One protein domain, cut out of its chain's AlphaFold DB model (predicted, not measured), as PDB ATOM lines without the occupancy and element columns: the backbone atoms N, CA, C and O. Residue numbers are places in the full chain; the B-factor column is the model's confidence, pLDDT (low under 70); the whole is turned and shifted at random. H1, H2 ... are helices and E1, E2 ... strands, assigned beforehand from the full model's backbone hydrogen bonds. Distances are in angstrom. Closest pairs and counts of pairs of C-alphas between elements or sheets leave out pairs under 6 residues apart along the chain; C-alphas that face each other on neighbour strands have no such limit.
ATOM      1  N   SER A   5     -48.311 -39.081  -1.067       65.00
ATOM      2  CA  SER A   5     -47.808 -39.496   0.243       65.00
ATOM      3  C   SER A   5     -46.341 -39.921   0.248       65.00
ATOM      4  O   SER A   5     -45.746 -40.010   1.317       65.00
ATOM      5  N   LEU A   6     -45.755 -40.193  -0.921       66.62
ATOM      6  CA  LEU A   6     -44.372 -40.663  -1.031       66.62
ATOM      7  C   LEU A   6     -43.349 -39.525  -1.055       66.62
ATOM      8  O   LEU A   6     -42.156 -39.790  -0.931       66.62
ATOM      9  N   PHE A   7     -43.787 -38.273  -1.214       67.00
ATOM     10  CA  PHE A   7     -42.884 -37.130  -1.168       67.00
ATOM     11  C   PHE A   7     -42.782 -36.617   0.268       67.00
ATOM     12  O   PHE A   7     -43.760 -36.072   0.787       67.00
ATOM     13  N   PRO A   8     -41.620 -36.777   0.933       59.78
ATOM     14  CA  PRO A   8     -41.417 -36.143   2.222       59.78
ATOM     15  C   PRO A   8     -41.549 -34.633   2.031       59.78
ATOM     16  O   PRO A   8     -41.038 -34.085   1.052       59.78
ATOM     17  N   SER A   9     -42.219 -33.964   2.969       60.28
ATOM     18  CA  SER A   9     -42.373 -32.503   3.032       60.28
ATOM     19  C   SER A   9     -41.021 -31.845   3.341       60.28
ATOM     20  O   SER A   9     -40.807 -31.252   4.393       60.28
ATOM     21  N   SER A  10     -40.045 -32.043   2.465       60.12
ATOM     22  CA  SER A  10     -38.670 -31.630   2.664       60.12
ATOM     23  C   SER A  10     -38.493 -30.264   2.015       60.12
ATOM     24  O   SER A  10     -38.445 -30.134   0.793       60.12
ATOM     25  N   HIS A  11     -38.338 -29.241   2.853       64.75
ATOM     26  CA  HIS A  11     -38.064 -27.867   2.431       64.75
ATOM     27  C   HIS A  11     -36.676 -27.676   1.801       64.75
ATOM     28  O   HIS A  11     -36.307 -26.546   1.504       64.75
ATOM     29  N   PHE A  12     -35.889 -28.740   1.611       74.25
ATOM     30  CA  PHE A  12     -34.493 -28.654   1.183       74.25
ATOM     31  C   PHE A  12     -34.240 -29.139  -0.244       74.25
ATOM     32  O   PHE A  12     -33.122 -28.982  -0.723       74.25
ATOM     33  N   ILE A  13     -35.241 -29.665  -0.946       82.12
ATOM     34  CA  ILE A  13     -35.068 -30.176  -2.311       82.12
ATOM     35  C   ILE A  13     -35.372 -29.062  -3.316       82.12
ATOM     36  O   ILE A  13     -36.435 -28.458  -3.252       82.12
ATOM     37  N   ASP A  14     -34.441 -28.797  -4.236       86.44
ATOM     38  CA  ASP A  14     -34.627 -27.832  -5.337       86.44
ATOM     39  C   ASP A  14     -35.045 -28.505  -6.647       86.44
ATOM     40  O   ASP A  14     -35.775 -27.922  -7.449       86.44
ATOM     41  N   LEU A  15     -34.592 -29.744  -6.856       88.12
ATOM     42  CA  LEU A  15     -34.834 -30.532  -8.057       88.12
ATOM     43  C   LEU A  15     -35.092 -31.992  -7.695       88.12
ATOM     44  O   LEU A  15     -34.335 -32.593  -6.934       88.12
ATOM     45  N   VAL A  16     -36.113 -32.578  -8.308       90.00
ATOM     46  CA  VAL A  16     -36.389 -34.014  -8.271       90.00
ATOM     47  C   VAL A  16     -36.186 -34.607  -9.656       90.00
ATOM     48  O   VAL A  16     -36.722 -34.108 -10.646       90.00
ATOM     49  N   LEU A  17     -35.443 -35.711  -9.712       91.31
ATOM     50  CA  LEU A  17     -35.328 -36.533 -10.909       91.31
ATOM     51  C   LEU A  17     -36.463 -37.556 -10.940       91.31
ATOM     52  O   LEU A  17     -36.731 -38.237  -9.952       91.31
ATOM     53  N   SER A  18     -37.119 -37.664 -12.089       89.69
ATOM     54  CA  SER A  18     -38.263 -38.542 -12.297       89.69
ATOM     55  C   SER A  18     -38.072 -39.401 -13.536       89.69
ATOM     56  O   SER A  18     -38.663 -39.094 -14.577       89.69
ATOM     57  N   PRO A  19     -37.268 -40.469 -13.445       89.75
ATOM     58  CA  PRO A  19     -37.233 -41.466 -14.499       89.75
ATOM     59  C   PRO A  19     -38.611 -42.129 -14.633       89.75
ATOM     60  O   PRO A  19     -39.273 -42.429 -13.635       89.75
ATOM     61  N   ALA A  20     -39.050 -42.333 -15.867       86.56
ATOM     62  CA  ALA A  20     -40.290 -43.007 -16.218       86.56
ATOM     63  C   ALA A  20     -40.063 -43.931 -17.426       86.56
ATOM     64  O   ALA A  20     -39.075 -43.803 -18.146       86.56
ATOM     65  N   GLY A  21     -40.959 -44.899 -17.601       84.94
ATOM     66  CA  GLY A  21     -40.951 -45.842 -18.717       84.94
ATOM     67  C   GLY A  21     -42.366 -46.024 -19.240       84.94
ATOM     68  O   GLY A  21     -42.964 -47.083 -19.070       84.94
ATOM     69  N   ILE A  22     -42.936 -44.948 -19.772       83.94
ATOM     70  CA  ILE A  22     -44.294 -44.940 -20.306       83.94
ATOM     71  C   ILE A  22     -44.281 -45.412 -21.763       83.94
ATOM     72  O   ILE A  22     -43.383 -45.061 -22.526       83.94
ATOM     73  N   TRP A  23     -45.294 -46.206 -22.114       81.56
ATOM     74  CA  TRP A  23     -45.480 -46.868 -23.415       81.56
ATOM     75  C   TRP A  23     -46.340 -46.067 -24.405       81.56
ATOM     76  O   TRP A  23     -46.625 -46.530 -25.503       81.56
ATOM     77  N   ASP A  24     -46.844 -44.902 -23.997       87.06
ATOM     78  CA  ASP A  24     -47.722 -44.078 -24.820       87.06
ATOM     79  C   ASP A  24     -47.648 -42.585 -24.455       87.06
ATOM     80  O   ASP A  24     -47.672 -42.188 -23.283       87.06
ATOM     81  N   VAL A  25     -47.624 -41.730 -25.479       89.12
ATOM     82  CA  VAL A  25     -47.483 -40.277 -25.316       89.12
ATOM     83  C   VAL A  25     -48.690 -39.674 -24.594       89.12
ATOM     84  O   VAL A  25     -48.525 -38.765 -23.778       89.12
ATOM     85  N   SER A  26     -49.907 -40.162 -24.855       89.69
ATOM     86  CA  SER A  26     -51.122 -39.640 -24.220       89.69
ATOM     87  C   SER A  26     -51.131 -39.925 -22.718       89.69
ATOM     88  O   SER A  26     -51.433 -39.029 -21.923       89.69
ATOM     89  N   VAL A  27     -50.680 -41.118 -22.317       88.88
ATOM     90  CA  VAL A  27     -50.461 -41.476 -20.910       88.88
ATOM     91  C   VAL A  27     -49.359 -40.590 -20.324       88.88
ATOM     92  O   VAL A  27     -49.549 -39.967 -19.277       88.88
ATOM     93  N   GLY A  28     -48.247 -40.414 -21.043       88.56
ATOM     94  CA  GLY A  28     -47.141 -39.550 -20.628       88.56
ATOM     95  C   GLY A  28     -47.570 -38.111 -20.332       88.56
ATOM     96  O   GLY A  28     -47.141 -37.526 -19.336       88.56
ATOM     97  N   LEU A  29     -48.486 -37.555 -21.129       91.00
ATOM     98  CA  LEU A  29     -49.045 -36.219 -20.908       91.00
ATOM     99  C   LEU A  29     -49.863 -36.121 -19.618       91.00
ATOM    100  O   LEU A  29     -49.777 -35.109 -18.918       91.00
ATOM    101  N   VAL A  30     -50.642 -37.149 -19.284       91.38
ATOM    102  CA  VAL A  30     -51.404 -37.194 -18.027       91.38
ATOM    103  C   VAL A  30     -50.449 -37.236 -16.834       91.38
ATOM    104  O   VAL A  30     -50.575 -36.423 -15.916       91.38
ATOM    105  N   HIS A  31     -49.434 -38.097 -16.881       90.69
ATOM    106  CA  HIS A  31     -48.433 -38.179 -15.819       90.69
ATOM    107  C   HIS A  31     -47.576 -36.905 -15.712       90.69
ATOM    108  O   HIS A  31     -47.148 -36.541 -14.616       90.69
ATOM    109  N   MET A  32     -47.344 -36.188 -16.816       90.19
ATOM    110  CA  MET A  32     -46.669 -34.887 -16.791       90.19
ATOM    111  C   MET A  32     -47.500 -33.837 -16.039       90.19
ATOM    112  O   MET A  32     -46.951 -33.072 -15.249       90.19
ATOM    113  N   LYS A  33     -48.832 -33.838 -16.208       91.56
ATOM    114  CA  LYS A  33     -49.740 -32.971 -15.432       91.56
ATOM    115  C   LYS A  33     -49.722 -33.316 -13.942       91.56
ATOM    116  O   LYS A  33     -49.655 -32.416 -13.108       91.56
ATOM    117  N   MET A  34     -49.735 -34.605 -13.601       90.62
ATOM    118  CA  MET A  34     -49.641 -35.050 -12.205       90.62
ATOM    119  C   MET A  34     -48.309 -34.632 -11.574       90.62
ATOM    120  O   MET A  34     -48.297 -34.109 -10.460       90.62
ATOM    121  N   ALA A  35     -47.200 -34.788 -12.302       90.38
ATOM    122  CA  ALA A  35     -45.888 -34.317 -11.871       90.38
ATOM    123  C   ALA A  35     -45.877 -32.796 -11.659       90.38
ATOM    124  O   ALA A  35     -45.392 -32.333 -10.632       90.38
ATOM    125  N   ALA A  36     -46.486 -32.011 -12.551       90.81
ATOM    126  CA  ALA A  36     -46.580 -30.564 -12.373       90.81
ATOM    127  C   ALA A  36     -47.300 -30.164 -11.083       90.81
ATOM    128  O   ALA A  36     -46.845 -29.269 -10.371       90.81
ATOM    129  N   GLN A  37     -48.364 -30.879 -10.723       89.00
ATOM    130  CA  GLN A  37     -49.017 -30.672  -9.436       89.00
ATOM    131  C   GLN A  37     -48.081 -31.007  -8.260       89.00
ATOM    132  O   GLN A  37     -48.046 -30.260  -7.284       89.00
ATOM    133  N   ARG A  38     -47.266 -32.069  -8.356       85.75
ATOM    134  CA  ARG A  38     -46.258 -32.386  -7.324       85.75
ATOM    135  C   ARG A  38     -45.215 -31.274  -7.175       85.75
ATOM    136  O   ARG A  38     -44.833 -30.977  -6.043       85.75
ATOM    137  N   ALA A  39     -44.784 -30.663  -8.281       87.94
ATOM    138  CA  ALA A  39     -43.838 -29.547  -8.268       87.94
ATOM    139  C   ALA A  39     -44.407 -28.345  -7.499       87.94
ATOM    140  O   ALA A  39     -43.736 -27.812  -6.620       87.94
ATOM    141  N   VAL A  40     -45.672 -27.986  -7.760       86.38
ATOM    142  CA  VAL A  40     -46.377 -26.895  -7.058       86.38
ATOM    143  C   VAL A  40     -46.531 -27.188  -5.576       86.38
ATOM    144  O   VAL A  40     -46.226 -26.343  -4.739       86.38
ATOM    145  N   GLU A  41     -47.029 -28.379  -5.248       80.75
ATOM    146  CA  GLU A  41     -47.328 -28.746  -3.868       80.75
ATOM    147  C   GLU A  41     -46.069 -28.681  -2.994       80.75
ATOM    148  O   GLU A  41     -46.104 -28.143  -1.886       80.75
ATOM    149  N   ASN A  42     -44.940 -29.165  -3.514       80.69
ATOM    150  CA  ASN A  42     -43.704 -29.271  -2.749       80.69
ATOM    151  C   ASN A  42     -42.730 -28.101  -2.950       80.69
ATOM    152  O   ASN A  42     -41.811 -27.940  -2.150       80.69
ATOM    153  N   GLY A  43     -42.920 -27.276  -3.981       83.12
ATOM    154  CA  GLY A  43     -42.061 -26.130  -4.273       83.12
ATOM    155  C   GLY A  43     -40.685 -26.488  -4.844       83.12
ATOM    156  O   GLY A  43     -39.756 -25.699  -4.686       83.12
ATOM    157  N   PHE A  44     -40.546 -27.635  -5.516       87.12
ATOM    158  CA  PHE A  44     -39.315 -28.051  -6.203       87.12
ATOM    159  C   PHE A  44     -39.524 -28.194  -7.712       87.12
ATOM    160  O   PHE A  44     -40.637 -28.434  -8.178       87.12
ATOM    161  N   GLY A  45     -38.444 -28.081  -8.484       90.56
ATOM    162  CA  GLY A  45     -38.454 -28.406  -9.906       90.56
ATOM    163  C   GLY A  45     -38.458 -29.917 -10.129       90.56
ATOM    164  O   GLY A  45     -37.950 -30.681  -9.309       90.56
ATOM    165  N   ILE A  46     -38.999 -30.366 -11.255       92.31
ATOM    166  CA  ILE A  46     -38.997 -31.775 -11.652       92.31
ATOM    167  C   ILE A  46     -38.359 -31.903 -13.022       92.31
ATOM    168  O   ILE A  46     -38.857 -31.348 -14.000       92.31
ATOM    169  N   LEU A  47     -37.298 -32.700 -13.099       93.81
ATOM    170  CA  LEU A  47     -36.754 -33.172 -14.363       93.81
ATOM    171  C   LEU A  47     -37.288 -34.576 -14.627       93.81
ATOM    172  O   LEU A  47     -36.956 -35.528 -13.918       93.81
ATOM    173  N   ARG A  48     -38.138 -34.695 -15.639       91.38
ATOM    174  CA  ARG A  48     -38.729 -35.958 -16.061       91.38
ATOM    175  C   ARG A  48     -37.986 -36.488 -17.279       91.38
ATOM    176  O   ARG A  48     -37.907 -35.804 -18.299       91.38
ATOM    177  N   CYS A  49     -37.501 -37.717 -17.167       89.75
ATOM    178  CA  CYS A  49     -36.836 -38.430 -18.251       89.75
ATOM    179  C   CYS A  49     -37.618 -39.713 -18.507       89.75
ATOM    180  O   CYS A  49     -37.716 -40.557 -17.621       89.75
ATOM    181  N   ASP A  50     -38.209 -39.828 -19.683       89.56
ATOM    182  CA  ASP A  50     -39.049 -40.950 -20.086       89.56
ATOM    183  C   ASP A  50     -38.439 -41.673 -21.295       89.56
ATOM    184  O   ASP A  50     -37.477 -41.197 -21.903       89.56
ATOM    185  N   SER A  51     -38.996 -42.833 -21.636       84.69
ATOM    186  CA  SER A  51     -38.635 -43.575 -22.846       84.69
ATOM    187  C   SER A  51     -39.090 -42.830 -24.111       84.69
ATOM    188  O   SER A  51     -39.968 -41.975 -24.023       84.69
ATOM    189  N   LYS A  52     -38.569 -43.192 -25.298       81.81
ATOM    190  CA  LYS A  52     -38.943 -42.572 -26.592       81.81
ATOM    191  C   LYS A  52     -40.450 -42.578 -26.886       81.81
ATOM    192  O   LYS A  52     -40.902 -41.785 -27.700       81.81
ATOM    193  N   GLU A  53     -41.233 -43.434 -26.241       84.62
ATOM    194  CA  GLU A  53     -42.687 -43.517 -26.426       84.62
ATOM    195  C   GLU A  53     -43.471 -42.648 -25.426       84.62
ATOM    196  O   GLU A  53     -44.682 -42.481 -25.558       84.62
ATOM    197  N   GLY A  54     -42.788 -42.054 -24.445       87.50
ATOM    198  CA  GLY A  54     -43.373 -41.247 -23.381       87.50
ATOM    199  C   GLY A  54     -43.214 -39.736 -23.569       87.50
ATOM    200  O   GLY A  54     -43.260 -39.185 -24.676       87.50
ATOM    201  N   VAL A  55     -43.058 -39.041 -22.437       90.50
ATOM    202  CA  VAL A  55     -42.910 -37.581 -22.378       90.50
ATOM    203  C   VAL A  55     -41.795 -37.207 -21.407       90.50
ATOM    204  O   VAL A  55     -41.922 -37.394 -20.196       90.50
ATOM    205  N   SER A  56     -40.739 -36.601 -21.946       91.75
ATOM    206  CA  SER A  56     -39.631 -36.031 -21.176       91.75
ATOM    207  C   SER A  56     -39.772 -34.516 -21.075       91.75
ATOM    208  O   SER A  56     -40.391 -33.878 -21.928       91.75
ATOM    209  N   GLY A  57     -39.198 -33.908 -20.043       92.19
ATOM    210  CA  GLY A  57     -39.226 -32.457 -19.905       92.19
ATOM    211  C   GLY A  57     -38.854 -31.948 -18.525       92.19
ATOM    212  O   GLY A  57     -38.594 -32.714 -17.598       92.19
ATOM    213  N   TYR A  58     -38.867 -30.626 -18.393       94.12
ATOM    214  CA  TYR A  58     -38.627 -29.939 -17.131       94.12
ATOM    215  C   TYR A  58     -39.861 -29.152 -16.702       94.12
ATOM    216  O   TYR A  58     -40.477 -28.436 -17.498       94.12
ATOM    217  N   ILE A  59     -40.196 -29.287 -15.423       94.06
ATOM    218  CA  ILE A  59     -41.279 -28.579 -14.757       94.06
ATOM    219  C   ILE A  59     -40.674 -27.730 -13.655       94.06
ATOM    220  O   ILE A  59     -39.932 -28.237 -12.816       94.06
ATOM    221  N   ASP A  60     -40.986 -26.443 -13.648       91.62
ATOM    222  CA  ASP A  60     -40.503 -25.555 -12.601       91.62
ATOM    223  C   ASP A  60     -41.326 -25.692 -11.298       91.62
ATOM    224  O   ASP A  60     -42.407 -26.291 -11.301       91.62
ATOM    225  N   PRO A  61     -40.859 -25.117 -10.172       88.56
ATOM    226  CA  PRO A  61     -41.584 -25.146  -8.897       88.56
ATOM    227  C   PRO A  61     -42.992 -24.531  -8.921       88.56
ATOM    228  O   PRO A  61     -43.742 -24.675  -7.961       88.56
ATOM    229  N   THR A  62     -43.361 -23.808  -9.982       88.62
ATOM    230  CA  THR A  62     -44.704 -23.232 -10.157       88.62
ATOM    231  C   THR A  62     -45.637 -24.148 -10.948       88.62
ATOM    232  O   THR A  62     -46.784 -23.783 -11.205       88.62
ATOM    233  N   GLY A  63     -45.164 -25.337 -11.330       89.06
ATOM    234  CA  GLY A  63     -45.907 -26.298 -12.139       89.06
ATOM    235  C   GLY A  63     -45.912 -25.968 -13.628       89.06
ATOM    236  O   GLY A  63     -46.641 -26.609 -14.386       89.06
ATOM    237  N   ARG A  64     -45.125 -24.985 -14.084       90.94
ATOM    238  CA  ARG A  64     -45.037 -24.670 -15.511       90.94
ATOM    239  C   ARG A  64     -44.061 -25.615 -16.190       90.94
ATOM    240  O   ARG A  64     -42.923 -25.783 -15.755       90.94
ATOM    241  N   VAL A  65     -44.509 -26.203 -17.293       93.06
ATOM    242  CA  VAL A  65     -43.658 -27.003 -18.174       93.06
ATOM    243  C   VAL A  65     -42.824 -26.041 -19.018       93.06
ATOM    244  O   VAL A  65     -43.353 -25.374 -19.901       93.06
ATOM    245  N   GLN A  66     -41.531 -25.940 -18.717       89.94
ATOM    246  CA  GLN A  66     -40.589 -25.059 -19.424       89.94
ATOM    247  C   GLN A  66     -40.122 -25.687 -20.738       89.94
ATOM    248  O   GLN A  66     -39.905 -25.006 -21.736       89.94
ATOM    249  N   THR A  67     -39.949 -27.007 -20.745       88.38
ATOM    250  CA  THR A  67     -39.533 -27.753 -21.932       88.38
ATOM    251  C   THR A  67     -40.166 -29.126 -21.916       88.38
ATOM    252  O   THR A  67     -40.328 -29.730 -20.853       88.38
ATOM    253  N   GLN A  68     -40.526 -29.605 -23.102       90.69
ATOM    254  CA  GLN A  68     -41.201 -30.871 -23.284       90.69
ATOM    255  C   GLN A  68     -40.780 -31.516 -24.601       90.69
ATOM    256  O   GLN A  68     -40.794 -30.856 -25.634       90.69
ATOM    257  N   PHE A  69     -40.476 -32.808 -24.548       90.06
ATOM    258  CA  PHE A  69     -40.176 -33.655 -25.697       90.06
ATOM    259  C   PHE A  69     -41.142 -34.836 -25.695       90.06
ATOM    260  O   PHE A  69     -41.430 -35.403 -24.635       90.06
ATOM    261  N   ARG A  70     -41.675 -35.189 -26.866       89.94
ATOM    262  CA  ARG A  70     -42.729 -36.203 -26.996       89.94
ATOM    263  C   ARG A  70     -42.414 -37.154 -28.139       89.94
ATOM    264  O   ARG A  70     -42.082 -36.699 -29.230       89.94
ATOM    265  N   GLY A  71     -42.595 -38.454 -27.917       80.56
ATOM    266  CA  GLY A  71     -42.540 -39.441 -28.996       80.56
ATOM    267  C   GLY A  71     -41.271 -39.328 -29.852       80.56
ATOM    268  O   GLY A  71     -40.145 -39.321 -29.359       80.56
ATOM    269  N   SER A  72     -41.466 -39.142 -31.159       77.31
ATOM    270  CA  SER A  72     -40.393 -39.020 -32.153       77.31
ATOM    271  C   SER A  72     -39.487 -37.792 -31.996       77.31
ATOM    272  O   SER A  72     -38.423 -37.757 -32.603       77.31
ATOM    273  N   GLU A  73     -39.876 -36.786 -31.208       79.56
ATOM    274  CA  GLU A  73     -39.051 -35.597 -30.927       79.56
ATOM    275  C   GLU A  73     -37.991 -35.861 -29.845       79.56
ATOM    276  O   GLU A  73     -37.184 -34.990 -29.516       79.56
ATOM    277  N   MET A  74     -38.006 -37.050 -29.244       79.38
ATOM    278  CA  MET A  74     -37.177 -37.378 -28.097       79.38
ATOM    279  C   MET A  74     -35.786 -37.833 -28.537       79.38
ATOM    280  O   MET A  74     -35.577 -38.957 -29.003       79.38
ATOM    281  N   ALA A  75     -34.825 -36.926 -28.384       73.62
ATOM    282  CA  ALA A  75     -33.411 -37.232 -28.539       73.62
ATOM    283  C   ALA A  75     -32.927 -38.174 -27.423       73.62
ATOM    284  O   ALA A  75     -33.495 -38.212 -26.332       73.62
ATOM    285  N   GLU A  76     -31.838 -38.905 -27.676       77.06
ATOM    286  CA  GLU A  76     -31.204 -39.785 -26.674       77.06
ATOM    287  C   GLU A  76     -30.692 -39.015 -25.449       77.06
ATOM    288  O   GLU A  76     -30.563 -39.568 -24.361       77.06
ATOM    289  N   SER A  77     -30.442 -37.716 -25.621       80.62
ATOM    290  CA  SER A  77     -30.080 -36.790 -24.556       80.62
ATOM    291  C   SER A  77     -30.585 -35.388 -24.883       80.62
ATOM    292  O   SER A  77     -30.593 -34.991 -26.048       80.62
ATOM    293  N   PHE A  78     -30.933 -34.615 -23.857       81.25
ATOM    294  CA  PHE A  78     -31.247 -33.194 -23.976       81.25
ATOM    295  C   PHE A  78     -30.540 -32.414 -22.865       81.25
ATOM    296  O   PHE A  78     -30.357 -32.916 -21.756       81.25
ATOM    297  N   ALA A  79     -30.135 -31.184 -23.171       84.81
ATOM    298  CA  ALA A  79     -29.509 -30.277 -22.220       84.81
ATOM    299  C   ALA A  79     -30.476 -29.139 -21.888       84.81
ATOM    300  O   ALA A  79     -31.130 -28.599 -22.781       84.81
ATOM    301  N   LEU A  80     -30.557 -28.769 -20.609       85.31
ATOM    302  CA  LEU A  80     -31.395 -27.667 -20.152       85.31
ATOM    303  C   LEU A  80     -30.681 -26.823 -19.104       85.31
ATOM    304  O   LEU A  80     -30.037 -27.357 -18.203       85.31
ATOM    305  N   THR A  81     -30.879 -25.511 -19.178       86.19
ATOM    306  CA  THR A  81     -30.494 -24.585 -18.110       86.19
ATOM    307  C   THR A  81     -31.699 -24.360 -17.212       86.19
ATOM    308  O   THR A  81     -32.736 -23.885 -17.673       86.19
ATOM    309  N   VAL A  82     -31.569 -24.687 -15.927       83.56
ATOM    310  CA  VAL A  82     -32.637 -24.516 -14.934       83.56
ATOM    311  C   VAL A  82     -32.226 -23.486 -13.888       83.56
ATOM    312  O   VAL A  82     -31.105 -23.502 -13.385       83.56
ATOM    313  N   GLY A  83     -33.131 -22.555 -13.584       79.62
ATOM    314  CA  GLY A  83     -32.939 -21.563 -12.530       79.62
ATOM    315  C   GLY A  83     -33.557 -22.041 -11.221       79.62
ATOM    316  O   GLY A  83     -34.744 -22.366 -11.191       79.62
ATOM    317  N   PHE A  84     -32.773 -22.049 -10.143       77.94
ATOM    318  CA  PHE A  84     -33.273 -22.353  -8.803       77.94
ATOM    319  C   PHE A  84     -33.603 -21.064  -8.041       77.94
ATOM    320  O   PHE A  84     -32.811 -20.115  -8.073       77.94
ATOM    321  N   PRO A  85     -34.761 -20.988  -7.364       69.12
ATOM    322  CA  PRO A  85     -35.101 -19.828  -6.553       69.12
ATOM    323  C   PRO A  85     -34.139 -19.712  -5.361       69.12
ATOM    324  O   PRO A  85     -33.850 -20.698  -4.689       69.12
ATOM    325  N   LYS A  86     -33.661 -18.493  -5.071       67.75
ATOM    326  CA  LYS A  86     -32.804 -18.222  -3.897       67.75
ATOM    327  C   LYS A  86     -33.525 -18.470  -2.570       67.75
ATOM    328  O   LYS A  86     -32.882 -18.834  -1.591       67.75
ATOM    329  N   GLU A  87     -34.840 -18.268  -2.540       67.75
ATOM    330  CA  GLU A  87     -35.680 -18.497  -1.367       67.75
ATOM    331  C   GLU A  87     -36.652 -19.646  -1.627       67.75
ATOM    332  O   GLU A  87     -37.442 -19.620  -2.575       67.75
ATOM    333  N   LYS A  88     -36.598 -20.663  -0.763       63.66
ATOM    334  CA  LYS A  88     -37.476 -21.830  -0.846       63.66
ATOM    335  C   LYS A  88     -38.815 -21.489  -0.208       63.66
ATOM    336  O   LYS A  88     -38.888 -21.192   0.986       63.66
ATOM    337  N   LYS A  89     -39.897 -21.554  -0.985       61.59
ATOM    338  CA  LYS A  89     -41.244 -21.469  -0.415       61.59
ATOM    339  C   LYS A  89     -41.503 -22.740   0.388       61.59
ATOM    340  O   LYS A  89     -41.325 -23.842  -0.123       61.59
ATOM    341  N   LYS A  90     -41.937 -22.599   1.643       61.12
ATOM    342  CA  LYS A  90     -42.397 -23.743   2.434       61.12
ATOM    343  C   LYS A  90     -43.657 -24.317   1.770       61.12
ATOM    344  O   LYS A  90     -44.724 -23.721   1.876       61.12
ATOM    345  N   GLY A  91     -43.515 -25.427   1.043       57.75
ATOM    346  CA  GLY A  91     -44.635 -26.146   0.427       57.75
ATOM    347  C   GLY A  91     -45.654 -26.598   1.478       57.75
ATOM    348  O   GLY A  91     -45.285 -27.149   2.515       57.75
ATOM    349  N   GLY A  92     -46.939 -26.334   1.226       54.09
ATOM    350  CA  GLY A  92     -48.049 -26.492   2.177       54.09
ATOM    351  C   GLY A  92     -48.633 -27.907   2.287       54.09
ATOM    352  O   GLY A  92     -49.806 -28.061   2.621       54.09
TER     353      GLY A  92
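Overview. This is residues 5 to 92 of the 149 residues of an uncharacterized protein of Rhizoclosmatium globosum (UniProt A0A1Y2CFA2). Picture a small slab: a sheet of four short strands with one long helix, H1, packed along one of its faces. The tail after E4 folds back over the other face with its residues 75 to 84, and then bends round one end of the sheet. The printed part has 88 residues with one named helix and four named strands, in the order E1, H1, E2, E3, E4; across the mixed sheet the order is E1, E2, E3, E4. The class is mixed, helices and strands, with under half of the residues, 39, in named elements. The whole is compact, with a radius of gyration of the C-alphas of 12.9 A and spans of 37 by 28 by 17 A.

Arrangement. Start at strand E1, residues 15 to 19, an edge strand; its neighbour E2, residues 45 to 49, is parallel at 20 degrees, with N 16 and O 45 2.8 A apart, within hydrogen-bond range. Between them in the chain comes helix H1, residues 25 to 42, and E1, H1 and E2 form a strand-helix-strand unit, two parallel neighbour strands joined through a helix, with a right-handed crossover. H1 is on the sheet at a height of 8.9 A over the sheet, making two layers, a helix layer on one face of a sheet. It lies over E2, over E3, residues 55 to 59, and only just over E4, residues 65 to 70, on which 3 of its C-alphas fall. On the local plane H1 and E3 stand at 19 degrees, along the strands; their closest C-alphas, Gly 28 and Val 55, are 5.0 A apart. Look next at E2, E3 and E4, a meander, each strand the antiparallel neighbour of the one before. In the hairpin E2 and E3, at 165 degrees, N 46 and O 59 are 2.8 A apart; in the hairpin E3 and E4, at 172 degrees, N 69 and O 56 are 2.8 A apart. E1 and E4, the two edge strands, are apart. In H1 every O i to N i+4 pair is within hydrogen-bond range.

Along the chain. Find C-alpha 15 at (-34.834, -30.532, -8.057), where E1 begins; it ends at Pro 19, 12.9 A on. H1 begins at C-alpha 25, at (-47.483, -40.277, -25.316), and runs 25.4 A to Asn 42. E2 measures 13.1 A and E3 11.9 A. E4 runs 12.8 A, ending at C-alpha 70, at (-42.729, -36.203, -26.996).

Size, cuts and confidence. The two C-alphas farthest apart, those of Ser 72 and Lys 90, are 37.9 A apart. The printed part has no cut, and the four links between named elements are tight. Residues 71 to 92 hold no named element. Mean pLDDT of the printed part is 82.9; it is under 70 at residues 5 to 11 and 85 to 92.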